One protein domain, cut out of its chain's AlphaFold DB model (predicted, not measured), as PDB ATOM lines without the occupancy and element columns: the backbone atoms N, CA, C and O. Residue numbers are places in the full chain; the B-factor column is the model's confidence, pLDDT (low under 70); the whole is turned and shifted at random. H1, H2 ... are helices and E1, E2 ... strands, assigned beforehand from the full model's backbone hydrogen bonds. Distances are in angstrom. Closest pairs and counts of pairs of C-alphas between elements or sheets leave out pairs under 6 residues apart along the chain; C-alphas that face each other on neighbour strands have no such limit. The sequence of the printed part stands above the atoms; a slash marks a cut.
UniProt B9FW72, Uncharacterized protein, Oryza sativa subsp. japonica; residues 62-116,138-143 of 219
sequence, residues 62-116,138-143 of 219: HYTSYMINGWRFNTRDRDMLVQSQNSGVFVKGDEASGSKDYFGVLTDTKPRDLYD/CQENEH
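What this domain is: This is residues 62 to 116 and 138 to 143 of the 219 residues of an uncharacterized protein of Oryza sativa subsp. japonica (UniProt B9FW72). There is little regular structure: two separate hairpins, E1-E2 and E3-E4, are joined through helix H1, while residues 94 to 99 and 108 to 116 stick out. The printed part has 61 residues, under half of them in named elements, which are mostly strand and hold 20 of the 61, in the order E1, E2, H1, E3, E4 along the chain. It is loose, radius of gyration of the C-alphas 14.7 A, spanning 45 by 30 by 22 A.

Where its parts are: E1, residues 65 to 68, spans 10.2 A from C-alpha 65 (36.198, 24.821, 37.724). E2 holds residues 71 to 74, H1 76 to 79, E3 88 to 91. E4, residues 102 to 105, ends at C-alpha 105 (30.774, 38.953, 47.494).

How they stand to each other: E1 and E2 form an antiparallel hairpin, N 66 and O 73 within hydrogen-bond range, 2.9 A. E3 and E4 form another, N 89 and O 104 at 2.8 A. E1 and E2 are apart from both. H1 is too short for O i to N i+4 pairs.

The domain as a whole: Residues 117 to 137 are cut out; C-alphas 116 and 138 are 24.6 A apart. pLDDT is under 70 at residues 83 to 87, 108 to 116 and 138 to 143.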
ATOM      1  N   HIS A  62      45.474  20.531  38.014       81.44
ATOM      2  CA  HIS A  62      44.589  21.386  38.792       81.44
ATOM      3  C   HIS A  62      43.443  21.813  37.881       81.44
ATOM      4  O   HIS A  62      43.690  22.201  36.743       81.44
ATOM      5  N   TYR A  63      42.215  21.742  38.383       85.06
ATOM      6  CA  TYR A  63      41.040  22.227  37.666       85.06
ATOM      7  C   TYR A  63      40.666  23.601  38.186       85.06
ATOM      8  O   TYR A  63      40.680  23.847  39.395       85.06
ATOM      9  N   THR A  64      40.318  24.492  37.268       84.25
ATOM     10  CA  THR A  64      39.904  25.854  37.615       84.25
ATOM     11  C   THR A  64      38.397  25.972  37.850       84.25
ATOM     12  O   THR A  64      37.943  26.956  38.429       84.25
ATOM     13  N   SER A  65      37.634  24.942  37.475       84.69
ATOM     14  CA  SER A  65      36.198  24.821  37.724       84.69
ATOM     15  C   SER A  65      35.800  23.373  37.995       84.69
ATOM     16  O   SER A  65      36.360  22.443  37.413       84.69
ATOM     17  N   TYR A  66      34.785  23.171  38.831       85.50
ATOM     18  CA  TYR A  66      34.200  21.857  39.091       85.50
ATOM     19  C   TYR A  66      32.681  21.943  39.261       85.50
ATOM     20  O   TYR A  66      32.153  22.974  39.672       85.50
ATOM     21  N   MET A  67      31.973  20.858  38.939       85.50
ATOM     22  CA  MET A  67      30.523  20.759  39.134       85.50
ATOM     23  C   MET A  67      30.189  19.812  40.289       85.50
ATOM     24  O   MET A  67      30.623  18.660  40.283       85.50
ATOM     25  N   ILE A  68      29.395  20.275  41.260       82.00
ATOM     26  CA  ILE A  68      28.847  19.461  42.358       82.00
ATOM     27  C   ILE A  68      27.341  19.691  42.417       82.00
ATOM     28  O   ILE A  68      26.896  20.824  42.559       82.00
ATOM     29  N   ASN A  69      26.548  18.620  42.336       84.81
ATOM     30  CA  ASN A  69      25.081  18.671  42.426       84.81
ATOM     31  C   ASN A  69      24.416  19.654  41.436       84.81
ATOM     32  O   ASN A  69      23.426  20.288  41.779       84.81
ATOM     33  N   GLY A  70      24.977  19.821  40.233       81.44
ATOM     34  CA  GLY A  70      24.486  20.783  39.231       81.44
ATOM     35  C   GLY A  70      25.020  22.210  39.395       81.44
ATOM     36  O   GLY A  70      24.814  23.042  38.519       81.44
ATOM     37  N   TRP A  71      25.770  22.482  40.463       76.38
ATOM     38  CA  TRP A  71      26.355  23.789  40.749       76.38
ATOM     39  C   TRP A  71      27.803  23.846  40.280       76.38
ATOM     40  O   TRP A  71      28.607  22.974  40.622       76.38
ATOM     41  N   ARG A  72      28.147  24.880  39.508       83.56
ATOM     42  CA  ARG A  72      29.525  25.140  39.081       83.56
ATOM     43  C   ARG A  72      30.240  25.997  40.118       83.56
ATOM     44  O   ARG A  72      29.804  27.099  40.428       83.56
ATOM     45  N   PHE A  73      31.387  25.529  40.574       81.06
ATOM     46  CA  PHE A  73      32.282  26.265  41.451       81.06
ATOM     47  C   PHE A  73      33.568  26.561  40.697       81.06
ATOM     48  O   PHE A  73      34.163  25.663  40.099       81.06
ATOM     49  N   ASN A  74      33.997  27.816  40.735       84.50
ATOM     50  CA  ASN A  74      35.240  28.261  40.122       84.50
ATOM     51  C   ASN A  74      36.297  28.489  41.203       84.50
ATOM     52  O   ASN A  74      35.984  28.820  42.349       84.50
ATOM     53  N   THR A  75      37.569  28.338  40.843       85.94
ATOM     54  CA  THR A  75      38.652  28.899  41.647       85.94
ATOM     55  C   THR A  75      38.533  30.417  41.647       85.94
ATOM     56  O   THR A  75      38.052  31.012  40.685       85.94
ATOM     57  N   ARG A  76      39.013  31.061  42.714       81.69
ATOM     58  CA  ARG A  76      38.979  32.523  42.839       81.69
ATOM     59  C   ARG A  76      39.591  33.225  41.624       81.69
ATOM     60  O   ARG A  76      39.026  34.194  41.134       81.69
ATOM     61  N   ASP A  77      40.728  32.728  41.145       83.81
ATOM     62  CA  ASP A  77      41.429  33.318  40.004       83.81
ATOM     63  C   ASP A  77      40.598  33.239  38.724       83.81
ATOM     64  O   ASP A  77      40.565  34.202  37.967       83.81
ATOM     65  N   ARG A  78      39.870  32.135  38.510       83.50
ATOM     66  CA  ARG A  78      38.963  31.998  37.368       83.50
ATOM     67  C   ARG A  78      37.707  32.843  37.529       83.50
ATOM     68  O   ARG A  78      37.292  33.467  36.563       83.50
ATOM     69  N   ASP A  79      37.129  32.879  38.727       84.25
ATOM     70  CA  ASP A  79      35.918  33.650  39.033       84.25
ATOM     71  C   ASP A  79      36.117  35.152  38.771       84.25
ATOM     72  O   ASP A  79      35.231  35.810  38.245       84.25
ATOM     73  N   MET A  80      37.318  35.683  39.036       80.25
ATOM     74  CA  MET A  80      37.672  37.077  38.726       80.25
ATOM     75  C   MET A  80      37.792  37.379  37.222       80.25
ATOM     76  O   MET A  80      37.771  38.548  36.844       80.25
ATOM     77  N   LEU A  81      37.961  36.360  36.375       80.75
ATOM     78  CA  LEU A  81      38.124  36.511  34.923       80.75
ATOM     79  C   LEU A  81      36.808  36.343  34.155       80.75
ATOM     80  O   LEU A  81      36.740  36.714  32.984       80.75
ATOM     81  N   VAL A  82      35.778  35.772  34.782       73.44
ATOM     82  CA  VAL A  82      34.476  35.523  34.154       73.44
ATOM     83  C   VAL A  82      33.430  36.531  34.626       73.44
ATOM     84  O   VAL A  82      33.458  37.008  35.756       73.44
ATOM     85  N   GLN A  83      32.488  36.858  33.741       68.75
ATOM     86  CA  GLN A  83      31.418  37.816  34.034       68.75
ATOM     87  C   GLN A  83      30.368  37.242  35.002       68.75
ATOM     88  O   GLN A  83      29.841  37.970  35.839       68.75
ATOM     89  N   SER A  84      30.092  35.936  34.920       68.44
ATOM     90  CA  SER A  84      29.198  35.223  35.837       68.44
ATOM     91  C   SER A  84      29.952  34.847  37.123       68.44
ATOM     92  O   SER A  84      30.641  33.821  37.163       68.44
ATOM     93  N   GLN A  85      29.855  35.680  38.159       64.81
ATOM     94  CA  GLN A  85      30.450  35.394  39.467       64.81
ATOM     95  C   GLN A  85      29.486  34.573  40.322       64.81
ATOM     96  O   GLN A  85      28.478  35.086  40.803       64.81
ATOM     97  N   ASN A  86      29.837  33.317  40.595       67.38
ATOM     98  CA  ASN A  86      29.062  32.463  41.511       67.38
ATOM     99  C   ASN A  86      29.378  32.751  42.993       67.38
ATOM    100  O   ASN A  86      28.957  32.011  43.881       67.38
ATOM    101  N   SER A  87      30.158  33.801  43.262       69.38
ATOM    102  CA  SER A  87      30.516  34.286  44.598       69.38
ATOM    103  C   SER A  87      29.688  35.495  45.056       69.38
ATOM    104  O   SER A  87      29.850  35.956  46.190       69.38
ATOM    105  N   GLY A  88      28.799  36.000  44.195       74.19
ATOM    106  CA  GLY A  88      27.922  37.125  44.493       74.19
ATOM    107  C   GLY A  88      26.732  36.745  45.378       74.19
ATOM    108  O   GLY A  88      26.212  35.634  45.318       74.19
ATOM    109  N   VAL A  89      26.279  37.695  46.188       78.44
ATOM    110  CA  VAL A  89      24.984  37.679  46.871       78.44
ATOM    111  C   VAL A  89      24.231  38.926  46.449       78.44
ATOM    112  O   VAL A  89      24.786  40.028  46.479       78.44
ATOM    113  N   PHE A  90      22.965  38.741  46.099       80.44
ATOM    114  CA  PHE A  90      22.021  39.813  45.845       80.44
ATOM    115  C   PHE A  90      20.942  39.798  46.926       80.44
ATOM    116  O   PHE A  90      20.387  38.750  47.263       80.44
ATOM    117  N   VAL A  91      20.663  40.971  47.486       84.00
ATOM    118  CA  VAL A  91      19.540  41.182  48.398       84.00
ATOM    119  C   VAL A  91      18.750  42.366  47.873       84.00
ATOM    120  O   VAL A  91      19.259  43.488  47.834       84.00
ATOM    121  N   LYS A  92      17.505  42.102  47.481       85.44
ATOM    122  CA  LYS A  92      16.588  43.147  47.042       85.44
ATOM    123  C   LYS A  92      16.276  44.086  48.204       85.44
ATOM    124  O   LYS A  92      16.013  43.626  49.318       85.44
ATOM    125  N   GLY A  93      16.312  45.389  47.946       85.31
ATOM    126  CA  GLY A  93      15.938  46.385  48.943       85.31
ATOM    127  C   GLY A  93      14.448  46.325  49.259       85.31
ATOM    128  O   GLY A  93      13.625  46.244  48.348       85.31
ATOM    129  N   ASP A  94      14.090  46.400  50.537       86.50
ATOM    130  CA  ASP A  94      12.710  46.641  50.954       86.50
ATOM    131  C   ASP A  94      12.419  48.150  51.058       86.50
ATOM    132  O   ASP A  94      13.313  48.998  50.959       86.50
ATOM    133  N   GLU A  95      11.146  48.502  51.255       83.69
ATOM    134  CA  GLU A  95      10.727  49.899  51.423       83.69
ATOM    135  C   GLU A  95      11.421  50.566  52.625       83.69
ATOM    136  O   GLU A  95      11.745  51.753  52.576       83.69
ATOM    137  N   ALA A  96      11.722  49.795  53.678       79.94
ATOM    138  CA  ALA A  96      12.437  50.272  54.861       79.94
ATOM    139  C   ALA A  96      13.894  50.667  54.551       79.94
ATOM    140  O   ALA A  96      14.426  51.601  55.153       79.94
ATOM    141  N   SER A  97      14.519  50.013  53.572       73.56
ATOM    142  CA  SER A  97      15.846  50.344  53.047       73.56
ATOM    143  C   SER A  97      15.823  51.404  51.930       73.56
ATOM    144  O   SER A  97      16.844  51.720  51.310       73.56
ATOM    145  N   GLY A  98      14.653  51.990  51.657       83.81
ATOM    146  CA  GLY A  98      14.467  52.942  50.563       83.81
ATOM    147  C   GLY A  98      14.606  52.293  49.186       83.81
ATOM    148  O   GLY A  98      15.100  52.944  48.265       83.81
ATOM    149  N   SER A  99      14.224  51.016  49.069       86.56
ATOM    150  CA  SER A  99      14.219  50.238  47.822       86.56
ATOM    151  C   SER A  99      15.584  50.160  47.131       86.56
ATOM    152  O   SER A  99      15.672  50.111  45.907       86.56
ATOM    153  N   LYS A 100      16.670  50.187  47.912       85.75
ATOM    154  CA  LYS A 100      18.034  50.040  47.398       85.75
ATOM    155  C   LYS A 100      18.465  48.587  47.417       85.75
ATOM    156  O   LYS A 100      18.530  47.974  48.479       85.75
ATOM    157  N   ASP A 101      18.833  48.087  46.251       88.00
ATOM    158  CA  ASP A 101      19.386  46.750  46.105       88.00
ATOM    159  C   ASP A 101      20.834  46.677  46.603       88.00
ATOM    160  O   ASP A 101      21.634  47.600  46.411       88.00
ATOM    161  N   TYR A 102      21.177  45.558  47.240       82.12
ATOM    162  CA  TYR A 102      22.508  45.287  47.767       82.12
ATOM    163  C   TYR A 102      23.174  44.156  46.995       82.12
ATOM    164  O   TYR A 102      22.623  43.064  46.859       82.12
ATOM    165  N   PHE A 103      24.412  44.411  46.578       82.69
ATOM    166  CA  PHE A 103      25.286  43.442  45.928       82.69
ATOM    167  C   PHE A 103      26.541  43.263  46.779       82.69
ATOM    168  O   PHE A 103      27.149  44.240  47.225       82.69
ATOM    169  N   GLY A 104      26.938  42.019  47.019       77.31
ATOM    170  CA  GLY A 104      28.134  41.703  47.792       77.31
ATOM    171  C   GLY A 104      28.802  40.426  47.314       77.31
ATOM    172  O   GLY A 104      28.198  39.640  46.599       77.31
ATOM    173  N   VAL A 105      30.050  40.211  47.725       77.25
ATOM    174  CA  VAL A 105      30.774  38.953  47.494       77.25
ATOM    175  C   VAL A 105      30.900  38.216  48.821       77.25
ATOM    176  O   VAL A 105      31.347  38.790  49.822       77.25
ATOM    177  N   LEU A 106      30.520  36.940  48.836       71.19
ATOM    178  CA  LEU A 106      30.722  36.050  49.974       71.19
ATOM    179  C   LEU A 106      32.223  35.827  50.177       71.19
ATOM    180  O   LEU A 106      32.882  35.127  49.413       71.19
ATOM    181  N   THR A 107      32.774  36.451  51.216       70.19
ATOM    182  CA  THR A 107      34.210  36.363  51.540       70.19
ATOM    183  C   THR A 107      34.504  35.417  52.696       70.19
ATOM    184  O   THR A 107      35.562  34.794  52.715       70.19
ATOM    185  N   ASP A 108      33.583  35.308  53.652       68.12
ATOM    186  CA  ASP A 108      33.700  34.447  54.826       68.12
ATOM    187  C   ASP A 108      32.296  34.063  55.316       68.12
ATOM    188  O   ASP A 108      31.397  34.906  55.374       68.12
ATOM    189  N   THR A 109      32.103  32.796  55.675       65.44
ATOM    190  CA  THR A 109      30.847  32.282  56.232       65.44
ATOM    191  C   THR A 109      31.091  31.837  57.659       65.44
ATOM    192  O   THR A 109      31.838  30.889  57.906       65.44
ATOM    193  N   LYS A 110      30.425  32.484  58.612       67.06
ATOM    194  CA  LYS A 110      30.469  32.053  60.008       67.06
ATOM    195  C   LYS A 110      29.400  30.985  60.255       67.06
ATOM    196  O   LYS A 110      28.282  31.141  59.764       67.06
ATOM    197  N   PRO A 111      29.705  29.914  61.008       64.81
ATOM    198  CA  PRO A 111      28.701  28.932  61.393       64.81
ATOM    199  C   PRO A 111      27.559  29.608  62.160       64.81
ATOM    200  O   PRO A 111      27.780  30.545  62.932       64.81
ATOM    201  N   ARG A 112      26.335  29.120  61.926       57.31
ATOM    202  CA  ARG A 112      25.075  29.703  62.418       57.31
ATOM    203  C   ARG A 112      25.044  29.905  63.937       57.31
ATOM    204  O   ARG A 112      24.405  30.840  64.403       57.31
ATOM    205  N   ASP A 113      25.803  29.105  64.678       62.94
ATOM    206  CA  ASP A 113      25.907  29.159  66.140       62.94
ATOM    207  C   ASP A 113      26.665  30.395  66.670       62.94
ATOM    208  O   ASP A 113      26.789  30.564  67.879       62.94
ATOM    209  N   LEU A 114      27.200  31.251  65.786       54.47
ATOM    210  CA  LEU A 114      27.919  32.476  66.158       54.47
ATOM    211  C   LEU A 114      27.088  33.764  66.010       54.47
ATOM    212  O   LEU A 114      27.618  34.853  66.235       54.47
ATOM    213  N   TYR A 115      25.819  33.662  65.611       52.31
ATOM    214  CA  TYR A 115      24.890  34.788  65.664       52.31
ATOM    215  C   TYR A 115      24.134  34.747  66.993       52.31
ATOM    216  O   TYR A 115      23.222  33.939  67.165       52.31
ATOM    217  N   ASP A 116      24.484  35.655  67.909       59.09
ATOM    218  CA  ASP A 116      23.551  36.094  68.945       59.09
ATOM    219  C   ASP A 116      22.394  36.774  68.210       59.09
ATOM    220  O   ASP A 116      22.480  37.942  67.822       59.09
ATOM    221  N   CYS A 138      17.803  35.971  46.477       39.00
ATOM    222  CA  CYS A 138      17.709  35.524  45.093       39.00
ATOM    223  C   CYS A 138      19.129  35.334  44.556       39.00
ATOM    224  O   CYS A 138      19.803  36.294  44.189       39.00
ATOM    225  N   GLN A 139      19.608  34.091  44.536       46.66
ATOM    226  CA  GLN A 139      20.775  33.743  43.737       46.66
ATOM    227  C   GLN A 139      20.278  33.423  42.325       46.66
ATOM    228  O   GLN A 139      19.768  32.329  42.076       46.66
ATOM    229  N   GLU A 140      20.388  34.385  41.410       42.94
ATOM    230  CA  GLU A 140      20.162  34.137  39.988       42.94
ATOM    231  C   GLU A 140      21.290  33.242  39.479       42.94
ATOM    232  O   GLU A 140      22.431  33.671  39.323       42.94
ATOM    233  N   ASN A 141      20.990  31.961  39.287       47.22
ATOM    234  CA  ASN A 141      21.904  31.041  38.633       47.22
ATOM    235  C   ASN A 141      21.285  30.644  37.309       47.22
ATOM    236  O   ASN A 141      20.119  30.250  37.253       47.22
ATOM    237  N   GLU A 142      22.079  30.701  36.250       45.41
ATOM    238  CA  GLU A 142      21.701  30.092  34.988       45.41
ATOM    239  C   GLU A 142      21.441  28.596  35.232       45.41
ATOM    240  O   GLU A 142      22.316  27.864  35.706       45.41
ATOM    241  N   HIS A 143      20.231  28.124  34.918       40.81
ATOM    242  CA  HIS A 143      19.942  26.697  34.831       40.81
ATOM    243  C   HIS A 143      20.760  26.121  33.670       40.81
ATOM    244  O   HIS A 143      20.282  26.031  32.537       40.81
TER     245      HIS A 143